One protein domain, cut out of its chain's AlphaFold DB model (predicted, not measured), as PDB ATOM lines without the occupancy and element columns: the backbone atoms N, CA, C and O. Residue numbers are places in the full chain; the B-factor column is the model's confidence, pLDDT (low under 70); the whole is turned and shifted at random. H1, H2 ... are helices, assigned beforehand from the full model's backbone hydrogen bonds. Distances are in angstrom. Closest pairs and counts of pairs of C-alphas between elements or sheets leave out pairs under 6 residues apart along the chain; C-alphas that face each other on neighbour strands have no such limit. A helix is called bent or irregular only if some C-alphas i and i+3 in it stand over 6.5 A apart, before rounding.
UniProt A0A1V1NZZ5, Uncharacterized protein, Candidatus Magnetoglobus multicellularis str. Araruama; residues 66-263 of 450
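This is residues 66 to 263 of the 450 residues of an uncharacterized protein of Candidatus Magnetoglobus multicellularis str. Araruama (UniProt A0A1V1NZZ5). A cluster of helices is built round H5, which runs through the middle: the arm H2a of the bent helix H2 runs side by side with the first part of H5, H8 packs on H5 at a slant, H6 folds back from the end of H5 and makes a corner with it, and H3 packs on H2a. H8 reaches out from this core to H7, which makes a corner with it at one end of the domain; H1 and H9 meet at the other end, and H4 lies by the start of H2a. The printed part has 198 residues with nine named helices, H1 to H9 in chain order, and no named strand: the class is all helix, the helix packing part aligned and part crossed. It is compact, with a radius of gyration of the C-alphas of 17.2 A, and spans 50 by 40 by 37 A.

The longest helix by residues is H2, residues 90 to 110, assigned as one helix by its hydrogen bonds but bent: C-alphas 100 and 103 are 7.5 A apart. Its arms H2a, residues 90 to 100, and H2b, residues 103 to 110, stand at a steep tilt of 69.9 degrees, only just short of about perpendicular. H2a touches H5, residues 153 to 169, at a shallow tilt of 5 degrees, the same way; the closest C-alphas, of Leu 99 and Ile 160, are 6.7 A apart. H2a also touches H3, residues 123 to 131, opposite ways at 36 degrees, only just a steep tilt, with C-alphas 100 and 123 closest at 5.7 A. H5 touches H6, residues 174 to 185, at a steep tilt of 46 degrees, opposite ways; the closest C-alphas, of Ala 167 and Phe 174, are 5.3 A apart. H5 touches H8, residues 219 to 236, opposite ways at 36 degrees, only just steep, with Phe 169 and Arg 224 closest at 5.8 A between C-alphas. H7, residues 205 to 217, and H8 touch only at the corner, about perpendicular at 74 degrees, with C-alphas 215 and 222 closest at 4.8 A. H1, residues 66 to 79, touches H2b at a shallow tilt of 21 degrees, opposite ways; the closest C-alphas, of Ile 68 and Ile 105, are 6.8 A apart. H1 and H9, residues 239 to 247, touch only at their ends, and only just, with 3 pairs of C-alphas within 8 A, the closest being Arg 69 and Leu 244 at 6.8 A. H4, residues 134 to 145, is close but not clearly touching to H2a, with C-alphas 91 and 144 closest at 7.3 A. H5 and H7 are apart. Every O i to N i+4 pair is within hydrogen-bond range in H1, H2a, H2b, H3, H5, H6, H7, H8 and H9; in H4 it is 6 of 8.

H2a is 15.5 A long from first to last C-alpha and H2b 10.1 A. H5 is 24.3 A long, from C-alpha 153 at (182.306, 221.054, 177.109) to C-alpha 169 at (183.396, 197.316, 172.164). H8 is 26.1 A long, H1 20.0 A, H7 18.4 A and H6 16.4 A. H4 is 16.1 A long and only just irregular: C-alphas 138 and 141 are 6.7 A apart. H3 is 12.4 A long and H9 12.1 A, ending with C-alpha 247 at (170.974, 217.871, 185.447).

The C-alphas farthest apart, of Ser 85 and Asn 217, are 51.7 A from each other. The printed part has no cut. The links from H2 to H3, residues 111 to 122, and from H6 to H7, residues 186 to 204, are long; residues 248 to 263 after H9 hold no named element. The mean pLDDT of the printed part is 87.5, and residues 79 to 86, of which 79 belongs to H1, are under 70.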
ATOM      1  N   SER A  66     166.695 210.667 187.341       87.19
ATOM      2  CA  SER A  66     166.805 210.959 188.775       87.19
ATOM      3  C   SER A  66     167.306 209.757 189.589       87.19
ATOM      4  O   SER A  66     168.158 209.911 190.467       87.19
ATOM      5  N   GLU A  67     166.858 208.540 189.266       86.75
ATOM      6  CA  GLU A  67     167.342 207.317 189.908       86.75
ATOM      7  C   GLU A  67     168.807 207.042 189.572       86.75
ATOM      8  O   GLU A  67     169.591 206.730 190.474       86.75
ATOM      9  N   ILE A  68     169.207 207.188 188.303       88.25
ATOM     10  CA  ILE A  68     170.616 207.059 187.901       88.25
ATOM     11  C   ILE A  68     171.448 208.136 188.605       88.25
ATOM     12  O   ILE A  68     172.493 207.820 189.174       88.25
ATOM     13  N   ARG A  69     170.952 209.381 188.652       86.69
ATOM     14  CA  ARG A  69     171.601 210.513 189.323       86.69
ATOM     15  C   ARG A  69     171.880 210.231 190.797       86.69
ATOM     16  O   ARG A  69     172.980 210.489 191.283       86.69
ATOM     17  N   ARG A  70     170.913 209.650 191.509       86.75
ATOM     18  CA  ARG A  70     171.091 209.252 192.911       86.75
ATOM     19  C   ARG A  70     172.241 208.253 193.071       86.75
ATOM     20  O   ARG A  70     173.092 208.448 193.933       86.75
ATOM     21  N   HIS A  71     172.300 207.222 192.225       85.31
ATOM     22  CA  HIS A  71     173.375 206.225 192.281       85.31
ATOM     23  C   HIS A  71     174.750 206.834 191.978       85.31
ATOM     24  O   HIS A  71     175.721 206.525 192.667       85.31
ATOM     25  N   ILE A  72     174.846 207.714 190.975       86.62
ATOM     26  CA  ILE A  72     176.132 208.329 190.621       86.62
ATOM     27  C   ILE A  72     176.606 209.341 191.658       86.62
ATOM     28  O   ILE A  72     177.811 209.471 191.825       86.62
ATOM     29  N   ASN A  73     175.706 210.032 192.366       84.81
ATOM     30  CA  ASN A  73     176.102 210.955 193.430       84.81
ATOM     31  C   ASN A  73     176.721 210.190 194.598       84.81
ATOM     32  O   ASN A  73     177.805 210.553 195.032       84.81
ATOM     33  N   ILE A  74     176.112 209.074 195.016       83.75
ATOM     34  CA  ILE A  74     176.686 208.187 196.040       83.75
ATOM     35  C   ILE A  74     178.066 207.684 195.597       83.75
ATOM     36  O   ILE A  74     179.029 207.723 196.361       83.75
ATOM     37  N   HIS A  75     178.181 207.243 194.341       80.81
ATOM     38  CA  HIS A  75     179.449 206.788 193.777       80.81
ATOM     39  C   HIS A  75     180.506 207.904 193.755       80.81
ATOM     40  O   HIS A  75     181.651 207.688 194.142       80.81
ATOM     41  N   TYR A  76     180.117 209.111 193.347       82.06
ATOM     42  CA  TYR A  76     180.998 210.269 193.276       82.06
ATOM     43  C   TYR A  76     181.450 210.747 194.662       82.06
ATOM     44  O   TYR A  76     182.635 211.007 194.852       82.06
ATOM     45  N   GLU A  77     180.544 210.815 195.637       80.06
ATOM     46  CA  GLU A  77     180.842 211.167 197.031       80.06
ATOM     47  C   GLU A  77     181.798 210.162 197.681       80.06
ATOM     48  O   GLU A  77     182.711 210.558 198.407       80.06
ATOM     49  N   ALA A  78     181.644 208.867 197.378       71.94
ATOM     50  CA  ALA A  78     182.548 207.827 197.864       71.94
ATOM     51  C   ALA A  78     183.994 208.041 197.387       71.94
ATOM     52  O   ALA A  78     184.932 207.800 198.150       71.94
ATOM     53  N   PHE A  79     184.184 208.530 196.158       67.12
ATOM     54  CA  PHE A  79     185.509 208.876 195.641       67.12
ATOM     55  C   PHE A  79     186.009 210.233 196.123       67.12
ATOM     56  O   PHE A  79     187.203 210.411 196.352       67.12
ATOM     57  N   ASN A  80     185.110 211.201 196.269       67.31
ATOM     58  CA  ASN A  80     185.471 212.597 196.427       67.31
ATOM     59  C   ASN A  80     185.185 213.135 197.838       67.31
ATOM     60  O   ASN A  80     184.445 214.101 198.009       67.31
ATOM     61  N   LYS A  81     185.839 212.573 198.865       55.97
ATOM     62  CA  LYS A  81     185.775 213.121 200.236       55.97
ATOM     63  C   LYS A  81     186.474 214.490 200.397       55.97
ATOM     64  O   LYS A  81     186.380 215.071 201.476       55.97
ATOM     65  N   LYS A  82     187.218 214.999 199.393       52.56
ATOM     66  CA  LYS A  82     188.136 216.156 199.558       52.56
ATOM     67  C   LYS A  82     188.258 217.202 198.429       52.56
ATOM     68  O   LYS A  82     188.990 218.160 198.651       52.56
ATOM     69  N   ALA A  83     187.601 217.123 197.270       50.06
ATOM     70  CA  ALA A  83     188.013 217.935 196.106       50.06
ATOM     71  C   ALA A  83     186.947 218.847 195.470       50.06
ATOM     72  O   ALA A  83     186.981 219.083 194.264       50.06
ATOM     73  N   ASP A  84     186.050 219.446 196.254       52.44
ATOM     74  CA  ASP A  84     185.225 220.550 195.734       52.44
ATOM     75  C   ASP A  84     185.960 221.904 195.723       52.44
ATOM     76  O   ASP A  84     185.628 222.769 194.915       52.44
ATOM     77  N   SER A  85     186.997 222.078 196.551       54.53
ATOM     78  CA  SER A  85     187.769 223.328 196.655       54.53
ATOM     79  C   SER A  85     188.981 223.419 195.715       54.53
ATOM     80  O   SER A  85     189.554 224.497 195.578       54.53
ATOM     81  N   ALA A  86     189.380 222.320 195.058       67.69
ATOM     82  CA  ALA A  86     190.603 222.256 194.247       67.69
ATOM     83  C   ALA A  86     190.382 222.462 192.734       67.69
ATOM     84  O   ALA A  86     191.333 222.753 192.007       67.69
ATOM     85  N   ILE A  87     189.146 222.314 192.237       77.31
ATOM     86  CA  ILE A  87     188.832 222.471 190.811       77.31
ATOM     87  C   ILE A  87     188.464 223.937 190.535       77.31
ATOM     88  O   ILE A  87     187.521 224.452 191.131       77.31
ATOM     89  N   PRO A  88     189.160 224.631 189.617       80.69
ATOM     90  CA  PRO A  88     189.149 226.095 189.567       80.69
ATOM     91  C   PRO A  88     187.898 226.710 188.929       80.69
ATOM     92  O   PRO A  88     187.756 227.930 188.947       80.69
ATOM     93  N   ASN A  89     187.026 225.914 188.301       84.50
ATOM     94  CA  ASN A  89     185.805 226.410 187.666       84.50
ATOM     95  C   ASN A  89     184.735 225.315 187.500       84.50
ATOM     96  O   ASN A  89     185.033 224.117 187.512       84.50
ATOM     97  N   SER A  90     183.481 225.737 187.310       87.88
ATOM     98  CA  SER A  90     182.329 224.836 187.174       87.88
ATOM     99  C   SER A  90     182.409 223.893 185.961       87.88
ATOM    100  O   SER A  90     182.128 222.712 186.159       87.88
ATOM    101  N   PRO A  91     182.818 224.329 184.746       87.50
ATOM    102  CA  PRO A  91     183.015 223.412 183.617       87.50
ATOM    103  C   PRO A  91     183.937 222.229 183.931       87.50
ATOM    104  O   PRO A  91     183.591 221.074 183.687       87.50
ATOM    105  N   LEU A  92     185.101 222.487 184.533       87.25
ATOM    106  CA  LEU A  92     186.034 221.419 184.897       87.25
ATOM    107  C   LEU A  92     185.482 220.520 186.007       87.25
ATOM    108  O   LEU A  92     185.737 219.318 185.981       87.25
ATOM    109  N   LYS A  93     184.686 221.065 186.936       86.00
ATOM    110  CA  LYS A  93     184.032 220.278 187.995       86.00
ATOM    111  C   LYS A  93     183.013 219.296 187.416       86.00
ATOM    112  O   LYS A  93     183.004 218.127 187.796       86.00
ATOM    113  N   ARG A  94     182.204 219.737 186.448       87.69
ATOM    114  CA  ARG A  94     181.242 218.867 185.753       87.69
ATOM    115  C   ARG A  94     181.936 217.760 184.968       87.69
ATOM    116  O   ARG A  94     181.516 216.607 185.020       87.69
ATOM    117  N   LEU A  95     183.015 218.089 184.255       86.94
ATOM    118  CA  LEU A  95     183.782 217.102 183.490       86.94
ATOM    119  C   LEU A  95     184.481 216.082 184.379       86.94
ATOM    120  O   LEU A  95     184.503 214.905 184.033       86.94
ATOM    121  N   HIS A  96     185.009 216.522 185.520       86.81
ATOM    122  CA  HIS A  96     185.541 215.638 186.548       86.81
ATOM    123  C   HIS A  96     184.471 214.648 187.022       86.81
ATOM    124  O   HIS A  96     184.670 213.438 186.941       86.81
ATOM    125  N   GLN A  97     183.299 215.152 187.426       86.25
ATOM    126  CA  GLN A  97     182.190 214.306 187.862       86.25
ATOM    127  C   GLN A  97     181.779 213.299 186.785       86.25
ATOM    128  O   GLN A  97     181.613 212.115 187.077       86.25
ATOM    129  N   LEU A  98     181.659 213.740 185.531       88.56
ATOM    130  CA  LEU A  98     181.291 212.854 184.434       88.56
ATOM    131  C   LEU A  98     182.351 211.782 184.176       88.56
ATOM    132  O   LEU A  98     182.001 210.614 184.033       88.56
ATOM    133  N   LEU A  99     183.633 212.152 184.123       87.19
ATOM    134  CA  LEU A  99     184.716 211.208 183.843       87.19
ATOM    135  C   LEU A  99     184.780 210.094 184.898       87.19
ATOM    136  O   LEU A  99     184.999 208.938 184.546       87.19
ATOM    137  N   THR A 100     184.525 210.431 186.162       84.75
ATOM    138  CA  THR A 100     184.533 209.476 187.276       84.75
ATOM    139  C   THR A 100     183.274 208.602 187.334       84.75
ATOM    140  O   THR A 100     183.331 207.483 187.834       84.75
ATOM    141  N   THR A 101     182.131 209.074 186.822       87.88
ATOM    142  CA  THR A 101     180.828 208.389 186.991       87.88
ATOM    143  C   THR A 101     180.274 207.732 185.728       87.88
ATOM    144  O   THR A 101     179.380 206.888 185.830       87.88
ATOM    145  N   PHE A 102     180.783 208.061 184.535       90.44
ATOM    146  CA  PHE A 102     180.171 207.613 183.280       90.44
ATOM    147  C   PHE A 102     180.203 206.095 183.070       90.44
ATOM    148  O   PHE A 102     179.243 205.541 182.535       90.44
ATOM    149  N   ASP A 103     181.240 205.396 183.534       89.81
ATOM    150  CA  ASP A 103     181.253 203.928 183.501       89.81
ATOM    151  C   ASP A 103     180.072 203.331 184.283       89.81
ATOM    152  O   ASP A 103     179.387 202.434 183.792       89.81
ATOM    153  N   GLN A 104     179.754 203.892 185.455       88.69
ATOM    154  CA  GLN A 104     178.613 203.454 186.255       88.69
ATOM    155  C   GLN A 104     177.275 203.804 185.592       88.69
ATOM    156  O   GLN A 104     176.361 202.980 185.592       88.69
ATOM    157  N   ILE A 105     177.165 204.983 184.964       90.75
ATOM    158  CA  ILE A 105     175.991 205.351 184.151       90.75
ATOM    159  C   ILE A 105     175.780 204.316 183.047       90.75
ATOM    160  O   ILE A 105     174.667 203.829 182.857       90.75
ATOM    161  N   SER A 106     176.851 203.948 182.340       89.38
ATOM    162  CA  SER A 106     176.797 202.979 181.247       89.38
ATOM    163  C   SER A 106     176.407 201.580 181.739       89.38
ATOM    164  O   SER A 106     175.567 200.917 181.124       89.38
ATOM    165  N   LYS A 107     176.933 201.150 182.895       87.50
ATOM    166  CA  LYS A 107     176.592 199.864 183.520       87.50
ATOM    167  C   LYS A 107     175.127 199.805 183.926       87.50
ATOM    168  O   LYS A 107     174.469 198.808 183.650       87.50
ATOM    169  N   LEU A 108     174.611 200.873 184.528       87.38
ATOM    170  CA  LEU A 108     173.203 200.963 184.894       87.38
ATOM    171  C   LEU A 108     172.338 200.978 183.630       87.38
ATOM    172  O   LEU A 108     171.587 200.041 183.398       87.38
ATOM    173  N   ARG A 109     172.514 201.969 182.751       87.12
ATOM    174  CA  ARG A 109     171.619 202.201 181.607       87.12
ATOM    175  C   ARG A 109     171.681 201.111 180.531       87.12
ATOM    176  O   ARG A 109     170.645 200.751 179.964       87.12
ATOM    177  N   TYR A 110     172.877 200.591 180.252       85.56
ATOM    178  CA  TYR A 110     173.167 199.719 179.105       85.56
ATOM    179  C   TYR A 110     173.789 198.357 179.481       85.56
ATOM    180  O   TYR A 110     174.113 197.587 178.574       85.56
ATOM    181  N   ARG A 111     173.984 198.033 180.779       79.44
ATOM    182  CA  ARG A 111     174.727 196.832 181.262       79.44
ATOM    183  C   ARG A 111     176.068 196.678 180.552       79.44
ATOM    184  O   ARG A 111     176.485 195.585 180.168       79.44
ATOM    185  N   ARG A 112     176.745 197.806 180.350       78.62
ATOM    186  CA  ARG A 112     178.036 197.888 179.668       78.62
ATOM    187  C   ARG A 112     178.987 198.716 180.511       78.62
ATOM    188  O   ARG A 112     178.638 199.795 180.951       78.62
ATOM    189  N   GLY A 113     180.192 198.203 180.714       83.31
ATOM    190  CA  GLY A 113     181.231 198.897 181.464       83.31
ATOM    191  C   GLY A 113     182.611 198.553 180.938       83.31
ATOM    192  O   GLY A 113     182.789 197.546 180.255       83.31
ATOM    193  N   VAL A 114     183.588 199.402 181.193       86.19
ATOM    194  CA  VAL A 114     184.938 199.237 180.659       86.19
ATOM    195  C   VAL A 114     185.753 198.210 181.447       86.19
ATOM    196  O   VAL A 114     185.448 197.887 182.593       86.19
ATOM    197  N   THR A 115     186.793 197.672 180.809       84.94
ATOM    198  CA  THR A 115     187.687 196.682 181.415       84.94
ATOM    199  C   THR A 115     188.989 197.320 181.895       84.94
ATOM    200  O   THR A 115     189.438 198.341 181.366       84.94
ATOM    201  N   PHE A 116     189.610 196.677 182.882       85.31
ATOM    202  CA  PHE A 116     190.889 197.058 183.479       85.31
ATOM    203  C   PHE A 116     191.768 195.811 183.600       85.31
ATOM    204  O   PHE A 116     191.256 194.703 183.769       85.31
ATOM    205  N   LEU A 117     193.087 195.979 183.503       86.25
ATOM    206  CA  LEU A 117     194.042 194.931 183.885       86.25
ATOM    207  C   LEU A 117     194.401 195.064 185.378       86.25
ATOM    208  O   LEU A 117     194.314 196.176 185.900       86.25
ATOM    209  N   PRO A 118     194.864 193.992 186.057       81.19
ATOM    210  CA  PRO A 118     195.082 193.983 187.513       81.19
ATOM    211  C   PRO A 118     195.946 195.130 188.060       81.19
ATOM    212  O   PRO A 118     195.736 195.591 189.177       81.19
ATOM    213  N   CYS A 119     196.898 195.616 187.259       83.88
ATOM    214  CA  CYS A 119     197.839 196.670 187.643       83.88
ATOM    215  C   CYS A 119     197.498 198.061 187.131       83.88
ATOM    216  O   CYS A 119     198.315 198.978 187.243       83.88
ATOM    217  N   GLN A 120     196.326 198.229 186.531       87.38
ATOM    218  CA  GLN A 120     195.945 199.508 185.971       87.38
ATOM    219  C   GLN A 120     195.266 200.416 186.978       87.38
ATOM    220  O   GLN A 120     194.592 199.961 187.899       87.38
ATOM    221  N   LYS A 121     195.443 201.717 186.752       88.06
ATOM    222  CA  LYS A 121     194.736 202.749 187.490       88.06
ATOM    223  C   LYS A 121     193.237 202.594 187.306       88.06
ATOM    224  O   LYS A 121     192.763 202.400 186.181       88.06
ATOM    225  N   ASN A 122     192.498 202.721 188.398       85.88
ATOM    226  CA  ASN A 122     191.054 202.900 188.323       85.88
ATOM    227  C   ASN A 122     190.713 204.310 187.783       85.88
ATOM    228  O   ASN A 122     191.598 205.137 187.546       85.88
ATOM    229  N   LEU A 123     189.427 204.588 187.540       83.88
ATOM    230  CA  LEU A 123     188.995 205.884 186.995       83.88
ATOM    231  C   LEU A 123     189.414 207.085 187.867       83.88
ATOM    232  O   LEU A 123     190.003 208.004 187.299       83.88
ATOM    233  N   PRO A 124     189.189 207.092 189.198       82.12
ATOM    234  CA  PRO A 124     189.688 208.162 190.065       82.12
ATOM    235  C   PRO A 124     191.191 208.418 189.919       82.12
ATOM    236  O   PRO A 124     191.605 209.549 189.683       82.12
ATOM    237  N   GLU A 125     192.012 207.370 189.955       85.38
ATOM    238  CA  GLU A 125     193.468 207.502 189.850       85.38
ATOM    239  C   GLU A 125     193.905 208.043 188.469       85.38
ATOM    240  O   GLU A 125     194.888 208.783 188.365       85.38
ATOM    241  N   LEU A 126     193.184 207.713 187.387       86.50
ATOM    242  CA  LEU A 126     193.413 208.302 186.058       86.50
ATOM    243  C   LEU A 126     193.070 209.793 186.017       86.50
ATOM    244  O   LEU A 126     193.775 210.579 185.374       86.50
ATOM    245  N   VAL A 127     191.975 210.173 186.670       82.31
ATOM    246  CA  VAL A 127     191.521 211.561 186.759       82.31
ATOM    247  C   VAL A 127     192.537 212.386 187.551       82.31
ATOM    248  O   VAL A 127     192.988 213.422 187.057       82.31
ATOM    249  N   ASP A 128     192.990 211.875 188.697       81.62
ATOM    250  CA  ASP A 128     194.039 212.483 189.517       81.62
ATOM    251  C   ASP A 128     195.341 212.657 188.731       81.62
ATOM    252  O   ASP A 128     195.972 213.718 188.777       81.62
ATOM    253  N   TYR A 129     195.740 211.650 187.947       85.69
ATOM    254  CA  TYR A 129     196.921 211.750 187.089       85.69
ATOM    255  C   TYR A 129     196.806 212.901 186.076       85.69
ATOM    256  O   TYR A 129     197.772 213.639 185.862       85.69
ATOM    257  N   ILE A 130     195.637 213.096 185.453       83.81
ATOM    258  CA  ILE A 130     195.432 214.225 184.533       83.81
ATOM    259  C   ILE A 130     195.455 215.546 185.284       83.81
ATOM    260  O   ILE A 130     196.126 216.470 184.821       83.81
ATOM    261  N   MET A 131     194.725 215.653 186.392       82.81
ATOM    262  CA  MET A 131     194.594 216.902 187.141       82.81
ATOM    263  C   MET A 131     195.938 217.401 187.668       82.81
ATOM    264  O   MET A 131     196.175 218.600 187.658       82.81
ATOM    265  N   ASN A 132     196.851 216.494 188.016       83.62
ATOM    266  CA  ASN A 132     198.212 216.840 188.437       83.62
ATOM    267  C   ASN A 132     199.191 217.048 187.265       83.62
ATOM    268  O   ASN A 132     200.371 217.345 187.460       83.62
ATOM    269  N   SER A 133     198.746 216.884 186.017       83.31
ATOM    270  CA  SER A 133     199.615 217.039 184.853       83.31
ATOM    271  C   SER A 133     199.866 218.510 184.512       83.31
ATOM    272  O   SER A 133     198.985 219.366 184.605       83.31
ATOM    273  N   ARG A 134     201.053 218.807 183.964       85.62
ATOM    274  CA  ARG A 134     201.358 220.140 183.407       85.62
ATOM    275  C   ARG A 134     200.343 220.583 182.357       85.62
ATOM    276  O   ARG A 134     200.048 221.765 182.264       85.62
ATOM    277  N   TRP A 135     199.793 219.652 181.575       86.19
ATOM    278  CA  TRP A 135     198.756 219.985 180.598       86.19
ATOM    279  C   TRP A 135     197.497 220.537 181.277       86.19
ATOM    280  O   TRP A 135     196.947 221.528 180.808       86.19
ATOM    281  N   TYR A 136     197.061 219.958 182.394       86.94
ATOM    282  CA  TYR A 136     195.901 220.475 183.116       86.94
ATOM    283  C   TYR A 136     196.142 221.914 183.587       86.94
ATOM    284  O   TYR A 136     195.380 222.814 183.233       86.94
ATOM    285  N   HIS A 137     197.259 222.154 184.277       85.38
ATOM    286  CA  HIS A 137     197.563 223.468 184.850       85.38
ATOM    287  C   HIS A 137     197.940 224.536 183.815       85.38
ATOM    288  O   HIS A 137     197.499 225.679 183.912       85.38
ATOM    289  N   GLU A 138     198.755 224.189 182.819       85.62
ATOM    290  CA  GLU A 138     199.295 225.154 181.853       85.62
ATOM    291  C   GLU A 138     198.422 225.318 180.604       85.62
ATOM    292  O   GLU A 138     198.572 226.315 179.893       85.62
ATOM    293  N   PHE A 139     197.532 224.360 180.321       85.81
ATOM    294  CA  PHE A 139     196.624 224.402 179.175       85.81
ATOM    295  C   PHE A 139     195.164 224.444 179.605       85.81
ATOM    296  O   PHE A 139     194.514 225.462 179.372       85.81
ATOM    297  N   LEU A 140     194.646 223.372 180.216       87.25
ATOM    298  CA  LEU A 140     193.202 223.197 180.391       87.25
ATOM    299  C   LEU A 140     192.588 224.273 181.294       87.25
ATOM    300  O   LEU A 140     191.539 224.820 180.952       87.25
ATOM    301  N   ILE A 141     193.250 224.624 182.401       89.31
ATOM    302  CA  ILE A 141     192.807 225.723 183.267       89.31
ATOM    303  C   ILE A 141     192.759 227.041 182.468       89.31
ATOM    304  O   ILE A 141     191.664 227.580 182.334       89.31
ATOM    305  N   PRO A 142     193.858 227.536 181.850       88.06
ATOM    306  CA  PRO A 142     193.818 228.767 181.060       88.06
ATOM    307  C   PRO A 142     192.773 228.817 179.943       88.06
ATOM    308  O   PRO A 142     192.202 229.883 179.717       88.06
ATOM    309  N   VAL A 143     192.539 227.718 179.209       86.94
ATOM    310  CA  VAL A 143     191.533 227.733 178.131       86.94
ATOM    311  C   VAL A 143     190.102 227.657 178.655       86.94
ATOM    312  O   VAL A 143     189.217 228.212 178.017       86.94
ATOM    313  N   SER A 144     189.864 227.008 179.799       88.19
ATOM    314  CA  SER A 144     188.517 226.881 180.380       88.19
ATOM    315  C   SER A 144     188.082 228.099 181.196       88.19
ATOM    316  O   SER A 144     186.884 228.331 181.320       88.19
ATOM    317  N   THR A 145     189.017 228.890 181.730       88.69
ATOM    318  CA  THR A 145     188.705 230.094 182.524       88.69
ATOM    319  C   THR A 145     188.700 231.389 181.720       88.69
ATOM    320  O   THR A 145     188.291 232.423 182.240       88.69
ATOM    321  N   ASN A 146     189.161 231.366 180.467       88.94
ATOM    322  CA  ASN A 146     189.226 232.554 179.625       88.94
ATOM    323  C   ASN A 146     188.361 232.387 178.372       88.94
ATOM    324  O   ASN A 146     188.690 231.630 177.456       88.94
ATOM    325  N   GLU A 147     187.289 233.173 178.319       88.50
ATOM    326  CA  GLU A 147     186.277 233.153 177.260       88.50
ATOM    327  C   GLU A 147     186.849 233.377 175.853       88.50
ATOM    328  O   GLU A 147     186.271 232.913 174.870       88.50
ATOM    329  N   VAL A 148     188.026 234.009 175.722       88.88
ATOM    330  CA  VAL A 148     188.682 234.213 174.418       88.88
ATOM    331  C   VAL A 148     188.982 232.896 173.688       88.88
ATOM    332  O   VAL A 148     189.118 232.895 172.461       88.88
ATOM    333  N   TYR A 149     189.115 231.789 174.426       88.75
ATOM    334  CA  TYR A 149     189.403 230.469 173.869       88.75
ATOM    335  C   TYR A 149     188.146 229.667 173.504       88.75
ATOM    336  O   TYR A 149     188.294 228.683 172.780       88.75
ATOM    337  N   ASP A 150     186.946 230.101 173.924       85.44
ATOM    338  CA  ASP A 150     185.649 229.469 173.592       85.44
ATOM    339  C   ASP A 150     185.653 227.959 173.909       85.44
ATOM    340  O   ASP A 150     185.423 227.100 173.049       85.44
ATOM    341  N   TYR A 151     186.042 227.616 175.143       85.75
ATOM    342  CA  TYR A 151     186.140 226.226 175.578       85.75
ATOM    343  C   TYR A 151     184.805 225.487 175.409       85.75
ATOM    344  O   TYR A 151     183.749 225.970 175.807       85.75
ATOM    345  N   SER A 152     184.862 224.281 174.839       85.12
ATOM    346  CA  SER A 152     183.678 223.496 174.491       85.12
ATOM    347  C   SER A 152     183.567 222.240 175.352       85.12
ATOM    348  O   SER A 152     184.217 221.230 175.070       85.12
ATOM    349  N   GLU A 153     182.667 222.256 176.339       88.75
ATOM    350  CA  GLU A 153     182.306 221.054 177.109       88.75
ATOM    351  C   GLU A 153     181.738 219.957 176.198       88.75
ATOM    352  O   GLU A 153     182.057 218.787 176.373       88.75
ATOM    353  N   ASN A 154     181.006 220.328 175.142       88.94
ATOM    354  CA  ASN A 154     180.501 219.388 174.134       88.94
ATOM    355  C   ASN A 154     181.602 218.551 173.476       88.94
ATOM    356  O   ASN A 154     181.410 217.366 173.213       88.94
ATOM    357  N   THR A 155     182.772 219.142 173.223       88.38
ATOM    358  CA  THR A 155     183.919 218.395 172.689       88.38
ATOM    359  C   THR A 155     184.400 217.351 173.697       88.38
ATOM    360  O   THR A 155     184.635 216.204 173.324       88.38
ATOM    361  N   ALA A 156     184.493 217.723 174.976       89.56
ATOM    362  CA  ALA A 156     184.911 216.816 176.039       89.56
ATOM    363  C   ALA A 156     183.891 215.687 176.275       89.56
ATOM    364  O   ALA A 156     184.294 214.527 176.345       89.56
ATOM    365  N   LEU A 157     182.584 215.993 176.283       93.38
ATOM    366  CA  LEU A 157     181.507 214.994 176.352       93.38
ATOM    367  C   LEU A 157     181.673 213.939 175.257       93.38
ATOM    368  O   LEU A 157     181.750 212.745 175.537       93.38
ATOM    369  N   ARG A 158     181.802 214.379 174.000       94.38
ATOM    370  CA  ARG A 158     181.967 213.476 172.852       94.38
ATOM    371  C   ARG A 158     183.169 212.550 173.017       94.38
ATOM    372  O   ARG A 158     183.056 211.367 172.703       94.38
ATOM    373  N   ILE A 159     184.292 213.059 173.529       94.19
ATOM    374  CA  ILE A 159     185.511 212.273 173.769       94.19
ATOM    375  C   ILE A 159     185.291 211.228 174.866       94.19
ATOM    376  O   ILE A 159     185.599 210.061 174.638       94.19
ATOM    377  N   ILE A 160     184.744 211.620 176.021       93.12
ATOM    378  CA  ILE A 160     184.538 210.723 177.171       93.12
ATOM    379  C   ILE A 160     183.589 209.582 176.795       93.12
ATOM    380  O   ILE A 160     183.942 208.414 176.979       93.12
ATOM    381  N   LEU A 161     182.429 209.916 176.218       94.81
ATOM    382  CA  LEU A 161     181.417 208.942 175.805       94.81
ATOM    383  C   LEU A 161     181.998 207.964 174.773       94.81
ATOM    384  O   LEU A 161     181.950 206.749 174.952       94.81
ATOM    385  N   SER A 162     182.639 208.497 173.728       95.94
ATOM    386  CA  SER A 162     183.205 207.687 172.645       95.94
ATOM    387  C   SER A 162     184.374 206.815 173.098       95.94
ATOM    388  O   SER A 162     184.513 205.699 172.606       95.94
ATOM    389  N   ALA A 163     185.222 207.292 174.016       95.62
ATOM    390  CA  ALA A 163     186.351 206.519 174.528       95.62
ATOM    391  C   ALA A 163     185.878 205.327 175.369       95.62
ATOM    392  O   ALA A 163     186.386 204.223 175.181       95.62
ATOM    393  N   HIS A 164     184.874 205.519 176.235       93.12
ATOM    394  CA  HIS A 164     184.270 204.423 177.001       93.12
ATOM    395  C   HIS A 164     183.607 203.405 176.074       93.12
ATOM    396  O   HIS A 164     183.881 202.208 176.174       93.12
ATOM    397  N   THR A 165     182.797 203.875 175.117       94.06
ATOM    398  CA  THR A 165     182.177 202.998 174.119       94.06
ATOM    399  C   THR A 165     183.233 202.219 173.333       94.06
ATOM    400  O   THR A 165     183.147 200.998 173.231       94.06
ATOM    401  N   ALA A 166     184.263 202.885 172.813       95.44
ATOM    402  CA  ALA A 166     185.308 202.229 172.036       95.44
ATOM    403  C   ALA A 166     186.091 201.204 172.874       95.44
ATOM    404  O   ALA A 166     186.263 200.069 172.431       95.44
ATOM    405  N   ALA A 167     186.510 201.556 174.094       93.56
ATOM    406  CA  ALA A 167     187.229 200.633 174.971       93.56
ATOM    407  C   ALA A 167     186.424 199.359 175.231       93.56
ATOM    408  O   ALA A 167     186.926 198.242 175.083       93.56
ATOM    409  N   HIS A 168     185.140 199.543 175.523       91.06
ATOM    410  CA  HIS A 168     184.222 198.454 175.754       91.06
ATOM    411  C   HIS A 168     184.074 197.546 174.517       91.06
ATOM    412  O   HIS A 168     184.301 196.337 174.590       91.06
ATOM    413  N   PHE A 169     183.696 198.107 173.364       90.94
ATOM    414  CA  PHE A 169     183.396 197.316 172.164       90.94
ATOM    415  C   PHE A 169     184.610 196.610 171.583       90.94
ATOM    416  O   PHE A 169     184.461 195.531 171.017       90.94
ATOM    417  N   PHE A 170     185.803 197.174 171.743       91.38
ATOM    418  CA  PHE A 170     187.046 196.525 171.336       91.38
ATOM    419  C   PHE A 170     187.670 195.679 172.450       91.38
ATOM    420  O   PHE A 170     188.702 195.055 172.218       91.38
ATOM    421  N   GLN A 171     187.040 195.598 173.631       88.81
ATOM    422  CA  GLN A 171     187.537 194.852 174.794       88.81
ATOM    423  C   GLN A 171     189.002 195.186 175.110       88.81
ATOM    424  O   GLN A 171     189.820 194.304 175.372       88.81
ATOM    425  N   ILE A 172     189.348 196.466 175.016       91.44
ATOM    426  CA  ILE A 172     190.675 196.974 175.355       91.44
ATOM    427  C   ILE A 172     190.605 197.644 176.726       91.44
ATOM    428  O   ILE A 172     189.594 198.285 177.025       91.44
ATOM    429  N   PRO A 173     191.657 197.535 177.552       92.69
ATOM    430  CA  PRO A 173     191.633 198.156 178.862       92.69
ATOM    431  C   PRO A 173     191.498 199.674 178.722       92.69
ATOM    432  O   PRO A 173     192.274 200.314 178.003       92.69
ATOM    433  N   PHE A 174     190.501 200.255 179.386       93.88
ATOM    434  CA  PHE A 174     190.203 201.680 179.253       93.88
ATOM    435  C   PHE A 174     191.370 202.587 179.660       93.88
ATOM    436  O   PHE A 174     191.669 203.496 178.884       93.88
ATOM    437  N   PRO A 175     192.106 202.325 180.760       94.00
ATOM    438  CA  PRO A 175     193.303 203.092 181.103       94.00
ATOM    439  C   PRO A 175     194.332 203.133 179.970       94.00
ATOM    440  O   PRO A 175     194.877 204.194 179.676       94.00
ATOM    441  N   THR A 176     194.556 202.010 179.277       93.62
ATOM    442  CA  THR A 176     195.471 201.942 178.126       93.62
ATOM    443  C   THR A 176     195.009 202.865 177.002       93.62
ATOM    444  O   THR A 176     195.793 203.683 176.518       93.62
ATOM    445  N   LEU A 177     193.741 202.753 176.583       95.88
ATOM    446  CA  LEU A 177     193.191 203.576 175.501       95.88
ATOM    447  C   LEU A 177     193.217 205.057 175.877       95.88
ATOM    448  O   LEU A 177     193.675 205.894 175.105       95.88
ATOM    449  N   PHE A 178     192.722 205.381 177.063       95.00
ATOM    450  CA  PHE A 178     192.591 206.743 177.542       95.00
ATOM    451  C   PHE A 178     193.952 207.442 177.627       95.00
ATOM    452  O   PHE A 178     194.120 208.541 177.095       95.00
ATOM    453  N   CYS A 179     194.953 206.770 178.200       94.75
ATOM    454  CA  CYS A 179     196.313 207.284 178.288       94.75
ATOM    455  C   CYS A 179     197.013 207.368 176.928       94.75
ATOM    456  O   CYS A 179     197.759 208.322 176.705       94.75
ATOM    457  N   LEU A 180     196.746 206.440 176.000       95.44
ATOM    458  CA  LEU A 180     197.210 206.545 174.614       95.44
ATOM    459  C   LEU A 180     196.684 207.827 173.962       95.44
ATOM    460  O   LEU A 180     197.467 208.643 173.483       95.44
ATOM    461  N   ILE A 181     195.372 208.056 174.009       95.00
ATOM    462  CA  ILE A 181     194.757 209.252 173.420       95.00
ATOM    463  C   ILE A 181     195.261 210.533 174.100       95.00
ATOM    464  O   ILE A 181     195.570 211.524 173.428       95.00
ATOM    465  N   PHE A 182     195.393 210.518 175.429       93.00
ATOM    466  CA  PHE A 182     195.956 211.638 176.176       93.00
ATOM    467  C   PHE A 182     197.403 211.922 175.767       93.00
ATOM    468  O   PHE A 182     197.808 213.081 175.664       93.00
ATOM    469  N   GLN A 183     198.214 210.892 175.546       91.69
ATOM    470  CA  GLN A 183     199.601 211.063 175.140       91.69
ATOM    471  C   GLN A 183     199.726 211.566 173.698       91.69
ATOM    472  O   GLN A 183     200.577 212.416 173.437       91.69
ATOM    473  N   GLU A 184     198.855 211.110 172.802       91.81
ATOM    474  CA  GLU A 184     198.884 211.445 171.375       91.81
ATOM    475  C   GLU A 184     198.387 212.865 171.070       91.81
ATOM    476  O   GLU A 184     198.947 213.561 170.221       91.81
ATOM    477  N   SER A 185     197.340 213.328 171.757       90.50
ATOM    478  CA  SER A 185     196.672 214.589 171.392       90.50
ATOM    479  C   SER A 185     196.305 215.495 172.557       90.50
ATOM    480  O   SER A 185     195.827 216.604 172.323       90.50
ATOM    481  N   LYS A 186     196.475 215.033 173.803       89.94
ATOM    482  CA  LYS A 186     195.929 215.708 174.991       89.94
ATOM    483  C   LYS A 186     194.439 216.044 174.828       89.94
ATOM    484  O   LYS A 186     193.987 217.120 175.207       89.94
ATOM    485  N   PHE A 187     193.697 215.122 174.211       89.50
ATOM    486  CA  PHE A 187     192.272 215.245 173.895       89.50
ATOM    487  C   PHE A 187     191.899 216.383 172.924       89.50
ATOM    488  O   PHE A 187     190.720 216.695 172.771       89.50
ATOM    489  N   ASP A 188     192.855 216.981 172.206       88.75
ATOM    490  CA  ASP A 188     192.544 217.932 171.137       88.75
ATOM    491  C   ASP A 188     192.461 217.221 169.773       88.75
ATOM    492  O   ASP A 188     193.455 216.881 169.127       88.75
ATOM    493  N   PHE A 189     191.230 217.039 169.288       89.44
ATOM    494  CA  PHE A 189     190.957 216.369 168.017       89.44
ATOM    495  C   PHE A 189     191.485 217.115 166.782       89.44
ATOM    496  O   PHE A 189     191.500 216.546 165.695       89.44
ATOM    497  N   LYS A 190     191.897 218.381 166.898       89.06
ATOM    498  CA  LYS A 190     192.385 219.182 165.764       89.06
ATOM    499  C   LYS A 190     193.870 218.953 165.496       89.06
ATOM    500  O   LYS A 190     194.361 219.347 164.439       89.06
ATOM    501  N   ILE A 191     194.593 218.351 166.438       88.50
ATOM    502  CA  ILE A 191     196.054 218.290 166.422       88.50
ATOM    503  C   ILE A 191     196.580 217.520 165.214       88.50
ATOM    504  O   ILE A 191     196.054 216.479 164.807       88.50
ATOM    505  N   LYS A 192     197.671 218.045 164.658       90.12
ATOM    506  CA  LYS A 192     198.436 217.463 163.565       90.12
ATOM    507  C   LYS A 192     199.914 217.370 163.932       90.12
ATOM    508  O   LYS A 192     200.570 218.397 164.126       90.12
ATOM    509  N   SER A 193     200.471 216.163 163.892       85.38
ATOM    510  CA  SER A 193     201.906 215.961 164.092       85.38
ATOM    511  C   SER A 193     202.755 216.510 162.939       85.38
ATOM    512  O   SER A 193     202.286 216.770 161.822       85.38
ATOM    513  N   TYR A 194     204.066 216.604 163.177       80.25
ATOM    514  CA  TYR A 194     205.052 216.909 162.138       80.25
ATOM    515  C   TYR A 194     205.035 215.890 160.982       80.25
ATOM    516  O   TYR A 194     205.175 216.275 159.824       80.25
ATOM    517  N   THR A 195     204.798 214.610 161.285       79.81
ATOM    518  CA  THR A 195     204.724 213.510 160.307       79.81
ATOM    519  C   THR A 195     203.361 213.418 159.606       79.81
ATOM    520  O   THR A 195     203.153 212.572 158.737       79.81
ATOM    521  N   GLY A 196     202.421 214.312 159.935       84.38
ATOM    522  CA  GLY A 196     201.097 214.374 159.316       84.38
ATOM    523  C   GLY A 196     200.097 213.352 159.859       84.38
ATOM    524  O   GLY A 196     199.159 212.986 159.138       84.38
ATOM    525  N   ALA A 197     200.318 212.900 161.091       89.12
ATOM    526  CA  ALA A 197     199.347 212.208 161.926       89.12
ATOM    527  C   ALA A 197     198.244 213.183 162.375       89.12
ATOM    528  O   ALA A 197     198.507 214.384 162.459       89.12
ATOM    529  N   LEU A 198     197.008 212.709 162.563       91.50
ATOM    530  CA  LEU A 198     195.841 213.576 162.774       91.50
ATOM    531  C   LEU A 198     194.893 213.059 163.855       91.50
ATOM    532  O   LEU A 198     194.593 211.865 163.914       91.50
ATOM    533  N   GLY A 199     194.334 213.997 164.614       91.81
ATOM    534  CA  GLY A 199     193.243 213.745 165.547       91.81
ATOM    535  C   GLY A 199     193.668 213.088 166.853       91.81
ATOM    536  O   GLY A 199     194.843 213.078 167.208       91.81
ATOM    537  N   LEU A 200     192.687 212.558 167.579       93.50
ATOM    538  CA  LEU A 200     192.841 212.142 168.973       93.50
ATOM    539  C   LEU A 200     193.898 211.044 169.179       93.50
ATOM    540  O   LEU A 200     194.743 211.169 170.058       93.50
ATOM    541  N   GLY A 201     193.892 210.016 168.334       94.38
ATOM    542  CA  GLY A 201     194.904 208.961 168.294       94.38
ATOM    543  C   GLY A 201     196.007 209.196 167.265       94.38
ATOM    544  O   GLY A 201     196.709 208.262 166.917       94.38
ATOM    545  N   GLN A 202     196.150 210.406 166.707       92.88
ATOM    546  CA  GLN A 202     197.212 210.715 165.735       92.88
ATOM    547  C   GLN A 202     197.305 209.667 164.594       92.88
ATOM    548  O   GLN A 202     198.337 209.057 164.312       92.88
ATOM    549  N   ILE A 203     196.204 209.479 163.860       92.81
ATOM    550  CA  ILE A 203     196.128 208.490 162.777       92.81
ATOM    551  C   ILE A 203     196.945 208.952 161.564       92.81
ATOM    552  O   ILE A 203     196.677 209.986 160.938       92.81
ATOM    553  N   THR A 204     197.956 208.163 161.198       90.44
ATOM    554  CA  THR A 204     198.791 208.392 160.009       90.44
ATOM    555  C   THR A 204     198.140 207.847 158.734       90.44
ATOM    556  O   THR A 204     197.146 207.126 158.761       90.44
ATOM    557  N   GLY A 205     198.719 208.166 157.566       88.50
ATOM    558  CA  GLY A 205     198.269 207.553 156.306       88.50
ATOM    559  C   GLY A 205     198.514 206.039 156.253       88.50
ATOM    560  O   GLY A 205     197.735 205.324 155.632       88.50
ATOM    561  N   ILE A 206     199.566 205.552 156.918       87.25
ATOM    562  CA  ILE A 206     199.888 204.121 157.007       87.25
ATOM    563  C   ILE A 206     198.903 203.424 157.947       87.25
ATOM    564  O   ILE A 206     198.321 202.414 157.566       87.25
ATOM    565  N   ALA A 207     198.648 204.007 159.122       90.69
ATOM    566  CA  ALA A 207     197.648 203.502 160.063       90.69
ATOM    567  C   ALA A 207     196.262 203.408 159.411       90.69
ATOM    568  O   ALA A 207     195.585 202.397 159.545       90.69
ATOM    569  N   LEU A 208     195.869 204.407 158.612       91.44
ATOM    570  CA  LEU A 208     194.606 204.381 157.874       91.44
ATOM    571  C   LEU A 208     194.522 203.227 156.861       91.44
ATOM    572  O   LEU A 208     193.464 202.620 156.708       91.44
ATOM    573  N   LYS A 209     195.629 202.904 156.175       89.50
ATOM    574  CA  LYS A 209     195.689 201.728 155.294       89.50
ATOM    575  C   LYS A 209     195.521 200.438 156.096       89.50
ATOM    576  O   LYS A 209     194.718 199.605 155.694       89.50
ATOM    577  N   GLN A 210     196.213 200.309 157.231       91.12
ATOM    578  CA  GLN A 210     196.076 199.150 158.119       91.12
ATOM    579  C   GLN A 210     194.643 199.005 158.638       91.12
ATOM    580  O   GLN A 210     194.090 197.918 158.584       91.12
ATOM    581  N   ILE A 211     194.010 200.100 159.059       92.69
ATOM    582  CA  ILE A 211     192.607 200.119 159.486       92.69
ATOM    583  C   ILE A 211     191.687 199.601 158.378       92.69
ATOM    584  O   ILE A 211     190.829 198.765 158.636       92.69
ATOM    585  N   ASN A 212     191.862 200.062 157.137       90.38
ATOM    586  CA  ASN A 212     191.044 199.574 156.027       90.38
ATOM    587  C   ASN A 212     191.292 198.081 155.746       90.38
ATOM    588  O   ASN A 212     190.339 197.369 155.453       90.38
ATOM    589  N   LEU A 213     192.533 197.598 155.886       90.75
ATOM    590  CA  LEU A 213     192.851 196.172 155.767       90.75
ATOM    591  C   LEU A 213     192.191 195.343 156.874       90.75
ATOM    592  O   LEU A 213     191.580 194.329 156.561       90.75
ATOM    593  N   ILE A 214     192.255 195.790 158.134       91.25
ATOM    594  CA  ILE A 214     191.570 195.143 159.267       91.25
ATOM    595  C   ILE A 214     190.076 195.047 158.965       91.25
ATOM    596  O   ILE A 214     189.491 193.976 159.041       91.25
ATOM    597  N   ARG A 215     189.454 196.146 158.528       90.56
ATOM    598  CA  ARG A 215     188.018 196.158 158.219       90.56
ATOM    599  C   ARG A 215     187.619 195.173 157.121       90.56
ATOM    600  O   ARG A 215     186.516 194.639 157.173       90.56
ATOM    601  N   SER A 216     188.483 194.961 156.131       88.56
ATOM    602  CA  SER A 216     188.234 194.025 155.032       88.56
ATOM    603  C   SER A 216     188.549 192.572 155.392       88.56
ATOM    604  O   SER A 216     187.835 191.680 154.946       88.56
ATOM    605  N   ASN A 217     189.591 192.333 156.188       88.94
ATOM    606  CA  ASN A 217     190.137 190.995 156.423       88.94
ATOM    607  C   ASN A 217     189.719 190.391 157.772       88.94
ATOM    608  O   ASN A 217     189.827 189.184 157.957       88.94
ATOM    609  N   GLU A 218     189.233 191.208 158.708       87.31
ATOM    610  CA  GLU A 218     188.837 190.804 160.059       87.31
ATOM    611  C   GLU A 218     187.359 191.184 160.303       87.31
ATOM    612  O   GLU A 218     187.062 192.185 160.967       87.31
ATOM    613  N   PRO A 219     186.385 190.397 159.789       86.94
ATOM    614  CA  PRO A 219     184.955 190.688 159.938       86.94
ATOM    615  C   PRO A 219     184.491 190.944 161.384       86.94
ATOM    616  O   PRO A 219     183.654 191.831 161.580       86.94
ATOM    617  N   PRO A 220     185.009 190.243 162.419       86.50
ATOM    618  CA  PRO A 220     184.683 190.562 163.808       86.50
ATOM    619  C   PRO A 220     185.052 191.995 164.221       86.50
ATOM    620  O   PRO A 220     184.253 192.648 164.887       86.50
ATOM    621  N   GLU A 221     186.206 192.517 163.796       88.31
ATOM    622  CA  GLU A 221     186.648 193.873 164.146       88.31
ATOM    623  C   GLU A 221     185.802 194.940 163.439       88.31
ATOM    624  O   GLU A 221     185.416 195.943 164.046       88.31
ATOM    625  N   ASN A 222     185.409 194.700 162.183       90.31
ATOM    626  CA  ASN A 222     184.482 195.594 161.490       90.31
ATOM    627  C   ASN A 222     183.075 195.572 162.119       90.31
ATOM    628  O   ASN A 222     182.444 196.622 162.218       90.31
ATOM    629  N   ARG A 223     182.586 194.416 162.595       89.81
ATOM    630  CA  ARG A 223     181.317 194.351 163.349       89.81
ATOM    631  C   ARG A 223     181.384 195.159 164.641       89.81
ATOM    632  O   ARG A 223     180.502 195.982 164.869       89.81
ATOM    633  N   ARG A 224     182.460 195.014 165.427       90.94
ATOM    634  CA  ARG A 224     182.695 195.816 166.645       90.94
ATOM    635  C   ARG A 224     182.716 197.315 166.349       90.94
ATOM    636  O   ARG A 224     182.110 198.085 167.085       90.94
ATOM    637  N   LEU A 225     183.353 197.726 165.251       93.25
ATOM    638  CA  LEU A 225     183.358 199.116 164.787       93.25
ATOM    639  C   LEU A 225     181.944 199.637 164.507       93.25
ATOM    640  O   LEU A 225     181.583 200.712 164.986       93.25
ATOM    641  N   LEU A 226     181.153 198.898 163.724       91.88
ATOM    642  CA  LEU A 226     179.791 199.300 163.362       91.88
ATOM    643  C   LEU A 226     178.877 199.343 164.590       91.88
ATOM    644  O   LEU A 226     178.076 200.267 164.731       91.88
ATOM    645  N   ALA A 227     179.038 198.384 165.498       90.44
ATOM    646  CA  ALA A 227     178.285 198.314 166.737       90.44
ATOM    647  C   ALA A 227     178.645 199.462 167.694       90.44
ATOM    648  O   ALA A 227     177.750 200.129 168.210       90.44
ATOM    649  N   ALA A 228     179.936 199.789 167.846       93.50
ATOM    650  CA  ALA A 228     180.384 200.951 168.614       93.50
ATOM    651  C   ALA A 228     179.815 202.260 168.044       93.50
ATOM    652  O   ALA A 228     179.292 203.090 168.783       93.50
ATOM    653  N   ALA A 229     179.865 202.427 166.721       93.25
ATOM    654  CA  ALA A 229     179.300 203.583 166.029       93.25
ATOM    655  C   ALA A 229     177.786 203.729 166.258       93.25
ATOM    656  O   ALA A 229     177.303 204.824 166.553       93.25
ATOM    657  N   SER A 230     177.052 202.620 166.143       91.38
ATOM    658  CA  SER A 230     175.611 202.558 166.399       91.38
ATOM    659  C   SER A 230     175.285 202.894 167.856       91.38
ATOM    660  O   SER A 230     174.396 203.694 168.131       91.38
ATOM    661  N   HIS A 231     176.066 202.370 168.800       92.56
ATOM    662  CA  HIS A 231     175.852 202.633 170.216       92.56
ATOM    663  C   HIS A 231     176.083 204.101 170.594       92.56
ATOM    664  O   HIS A 231     175.267 204.662 171.317       92.56
ATOM    665  N   ILE A 232     177.118 204.768 170.061       93.88
ATOM    666  CA  ILE A 232     177.312 206.213 170.294       93.88
ATOM    667  C   ILE A 232     176.103 207.008 169.787       93.88
ATOM    668  O   ILE A 232     175.619 207.902 170.479       93.88
ATOM    669  N   LYS A 233     175.580 206.659 168.604       92.12
ATOM    670  CA  LYS A 233     174.360 207.276 168.070       92.12
ATOM    671  C   LYS A 233     173.174 207.099 169.026       92.12
ATOM    672  O   LYS A 233     172.428 208.052 169.228       92.12
ATOM    673  N   ASN A 234     173.026 205.917 169.623       90.50
ATOM    674  CA  ASN A 234     171.963 205.645 170.589       90.50
ATOM    675  C   ASN A 234     172.137 206.456 171.875       90.50
ATOM    676  O   ASN A 234     171.163 207.031 172.339       90.50
ATOM    677  N   ILE A 235     173.363 206.579 172.401       92.81
ATOM    678  CA  ILE A 235     173.649 207.430 173.568       92.81
ATOM    679  C   ILE A 235     173.252 208.885 173.281       92.81
ATOM    680  O   ILE A 235     172.621 209.525 174.113       92.81
ATOM    681  N   TYR A 236     173.594 209.414 172.101       93.88
ATOM    682  CA  TYR A 236     173.302 210.811 171.740       93.88
ATOM    683  C   TYR A 236     171.809 211.108 171.584       93.88
ATOM    684  O   TYR A 236     171.419 212.269 171.664       93.88
ATOM    685  N   ALA A 237     170.999 210.080 171.333       92.50
ATOM    686  CA  ALA A 237     169.554 210.185 171.191       92.50
ATOM    687  C   ALA A 237     168.790 209.699 172.438       92.50
ATOM    688  O   ALA A 237     167.562 209.705 172.421       92.50
ATOM    689  N   ASP A 238     169.483 209.250 173.491       92.88
ATOM    690  CA  ASP A 238     168.839 208.710 174.686       92.88
ATOM    691  C   ASP A 238     168.325 209.859 175.572       92.88
ATOM    692  O   ASP A 238     169.139 210.602 176.132       92.88
ATOM    693  N   PRO A 239     166.997 210.010 175.741       92.50
ATOM    694  CA  PRO A 239     166.429 211.113 176.512       92.50
ATOM    695  C   PRO A 239     166.855 211.086 177.983       92.50
ATOM    696  O   PRO A 239     167.016 212.142 178.582       92.50
ATOM    697  N   VAL A 240     167.108 209.903 178.556       92.75
ATOM    698  CA  VAL A 240     167.560 209.780 179.951       92.75
ATOM    699  C   VAL A 240     168.999 210.271 180.102       92.75
ATOM    700  O   VAL A 240     169.340 210.879 181.114       92.75
ATOM    701  N   ILE A 241     169.848 210.042 179.096       93.81
ATOM    702  CA  ILE A 241     171.215 210.577 179.093       93.81
ATOM    703  C   ILE A 241     171.199 212.091 178.875       93.81
ATOM    704  O   ILE A 241     171.949 212.792 179.549       93.81
ATOM    705  N   ASP A 242     170.355 212.606 177.975       94.44
ATOM    706  CA  ASP A 242     170.203 214.054 177.771       94.44
ATOM    707  C   ASP A 242     169.743 214.756 179.059       94.44
ATOM    708  O   ASP A 242     170.391 215.710 179.491       94.44
ATOM    709  N   GLU A 243     168.700 214.238 179.716       94.88
ATOM    710  CA  GLU A 243     168.201 214.748 180.999       94.88
ATOM    711  C   GLU A 243     169.292 214.712 182.076       94.88
ATOM    712  O   GLU A 243     169.570 215.728 182.708       94.88
ATOM    713  N   LEU A 244     169.994 213.584 182.223       93.75
ATOM    714  CA  LEU A 244     171.072 213.445 183.202       93.75
ATOM    715  C   LEU A 244     172.231 214.421 182.946       93.75
ATOM    716  O   LEU A 244     172.757 215.021 183.883       93.75
ATOM    717  N   LEU A 245     172.633 214.619 181.689       94.06
ATOM    718  CA  LEU A 245     173.673 215.589 181.345       94.06
ATOM    719  C   LEU A 245     173.221 217.028 181.640       94.06
ATOM    720  O   LEU A 245     174.020 217.811 182.160       94.06
ATOM    721  N   ARG A 246     171.955 217.376 181.370       94.06
ATOM    722  CA  ARG A 246     171.381 218.687 181.727       94.06
ATOM    723  C   ARG A 246     171.336 218.906 183.230       94.06
ATOM    724  O   ARG A 246     171.721 219.977 183.691       94.06
ATOM    725  N   ASP A 247     170.967 217.880 183.983       91.19
ATOM    726  CA  ASP A 247     170.974 217.871 185.447       91.19
ATOM    727  C   ASP A 247     172.370 218.087 186.040       91.19
ATOM    728  O   ASP A 247     172.522 218.713 187.093       91.19
ATOM    729  N   MET A 248     173.406 217.592 185.359       89.00
ATOM    730  CA  MET A 248     174.806 217.861 185.693       89.00
ATOM    731  C   MET A 248     175.259 219.269 185.271       89.00
ATOM    732  O   MET A 248     176.363 219.675 185.618       89.00
ATOM    733  N   GLY A 249     174.432 220.028 184.547       91.88
ATOM    734  CA  GLY A 249     174.711 221.386 184.076       91.88
ATOM    735  C   GLY A 249     175.366 221.463 182.695       91.88
ATOM    736  O   GLY A 249     175.939 222.499 182.355       91.88
ATOM    737  N   PHE A 250     175.320 220.386 181.905       93.00
ATOM    738  CA  PHE A 250     175.747 220.403 180.508       93.00
ATOM    739  C   PHE A 250     174.608 220.807 179.568       93.00
ATOM    740  O   PHE A 250     173.435 220.552 179.815       93.00
ATOM    741  N   TYR A 251     174.979 221.356 178.413       91.00
ATOM    742  CA  TYR A 251     174.055 221.635 177.314       91.00
ATOM    743  C   TYR A 251     174.516 220.868 176.069       91.00
ATOM    744  O   TYR A 251     175.191 221.440 175.200       91.00
ATOM    745  N   PRO A 252     174.232 219.550 176.013       87.62
ATOM    746  CA  PRO A 252     174.720 218.689 174.952       87.62
ATOM    747  C   PRO A 252     174.212 219.159 173.584       87.62
ATOM    748  O   PRO A 252     173.016 219.306 173.351       87.62
ATOM    749  N   MET A 253     175.141 219.386 172.658       88.19
ATOM    750  CA  MET A 253     174.854 219.630 171.241       88.19
ATOM    751  C   MET A 253     175.577 218.588 170.397       88.19
ATOM    752  O   MET A 253     176.584 218.871 169.733       88.19
ATOM    753  N   PHE A 254     175.092 217.352 170.468       91.19
ATOM    754  CA  PHE A 254     175.706 216.242 169.760       91.19
ATOM    755  C   PHE A 254     175.485 216.330 168.240       91.19
ATOM    756  O   PHE A 254     174.436 216.789 167.780       91.19
ATOM    757  N   PRO A 255     176.473 215.919 167.424       89.75
ATOM    758  CA  PRO A 255     176.285 215.826 165.985       89.75
ATOM    759  C   PRO A 255     175.328 214.682 165.636       89.75
ATOM    760  O   PRO A 255     175.344 213.626 166.266       89.75
ATOM    761  N   GLN A 256     174.552 214.853 164.566       87.19
ATOM    762  CA  GLN A 256     173.804 213.744 163.984       87.19
ATOM    763  C   GLN A 256     174.775 212.759 163.326       87.19
ATOM    764  O   GLN A 256     175.489 213.104 162.382       87.19
ATOM    765  N   LEU A 257     174.798 211.526 163.830       87.88
ATOM    766  CA  LEU A 257     175.626 210.453 163.288       87.88
ATOM    767  C   LEU A 257     174.809 209.612 162.299       87.88
ATOM    768  O   LEU A 257     173.814 208.976 162.656       87.88
ATOM    769  N   GLY A 258     175.234 209.634 161.034       85.06
ATOM    770  CA  GLY A 258     174.715 208.753 159.988       85.06
ATOM    771  C   GLY A 258     175.293 207.337 160.075       85.06
ATOM    772  O   GLY A 258     175.947 206.966 161.049       85.06
ATOM    773  N   ALA A 259     175.084 206.541 159.027       86.69
ATOM    774  CA  ALA A 259     175.745 205.244 158.900       86.69
ATOM    775  C   ALA A 259     177.277 205.408 158.836       86.69
ATOM    776  O   ALA A 259     177.784 206.358 158.231       86.69
ATOM    777  N   PHE A 260     178.020 204.476 159.441       88.56
ATOM    778  CA  PHE A 260     179.481 204.512 159.378       88.56
ATOM    779  C   PHE A 260     179.948 204.219 157.945       88.56
ATOM    780  O   PHE A 260     179.562 203.195 157.378       88.56
ATOM    781  N   PRO A 261     180.793 205.063 157.331       86.25
ATOM    782  CA  PRO A 261     181.145 204.880 155.932       86.25
ATOM    783  C   PRO A 261     182.152 203.747 155.708       86.25
ATOM    784  O   PRO A 261     183.019 203.444 156.537       86.25
ATOM    785  N   ASN A 262     182.102 203.168 154.507       82.00
ATOM    786  CA  ASN A 262     183.014 202.101 154.079       82.00
ATOM    787  C   ASN A 262     184.479 202.555 154.014       82.00
ATOM    788  O   ASN A 262     185.384 201.760 154.236       82.00
ATOM    789  N   ARG A 263     184.725 203.841 153.733       83.19
ATOM    790  CA  ARG A 263     186.071 204.424 153.689       83.19
ATOM    791  C   ARG A 263     186.175 205.600 154.640       83.19
ATOM    792  O   ARG A 263     185.318 206.479 154.641       83.19
TER     793      ARG A 263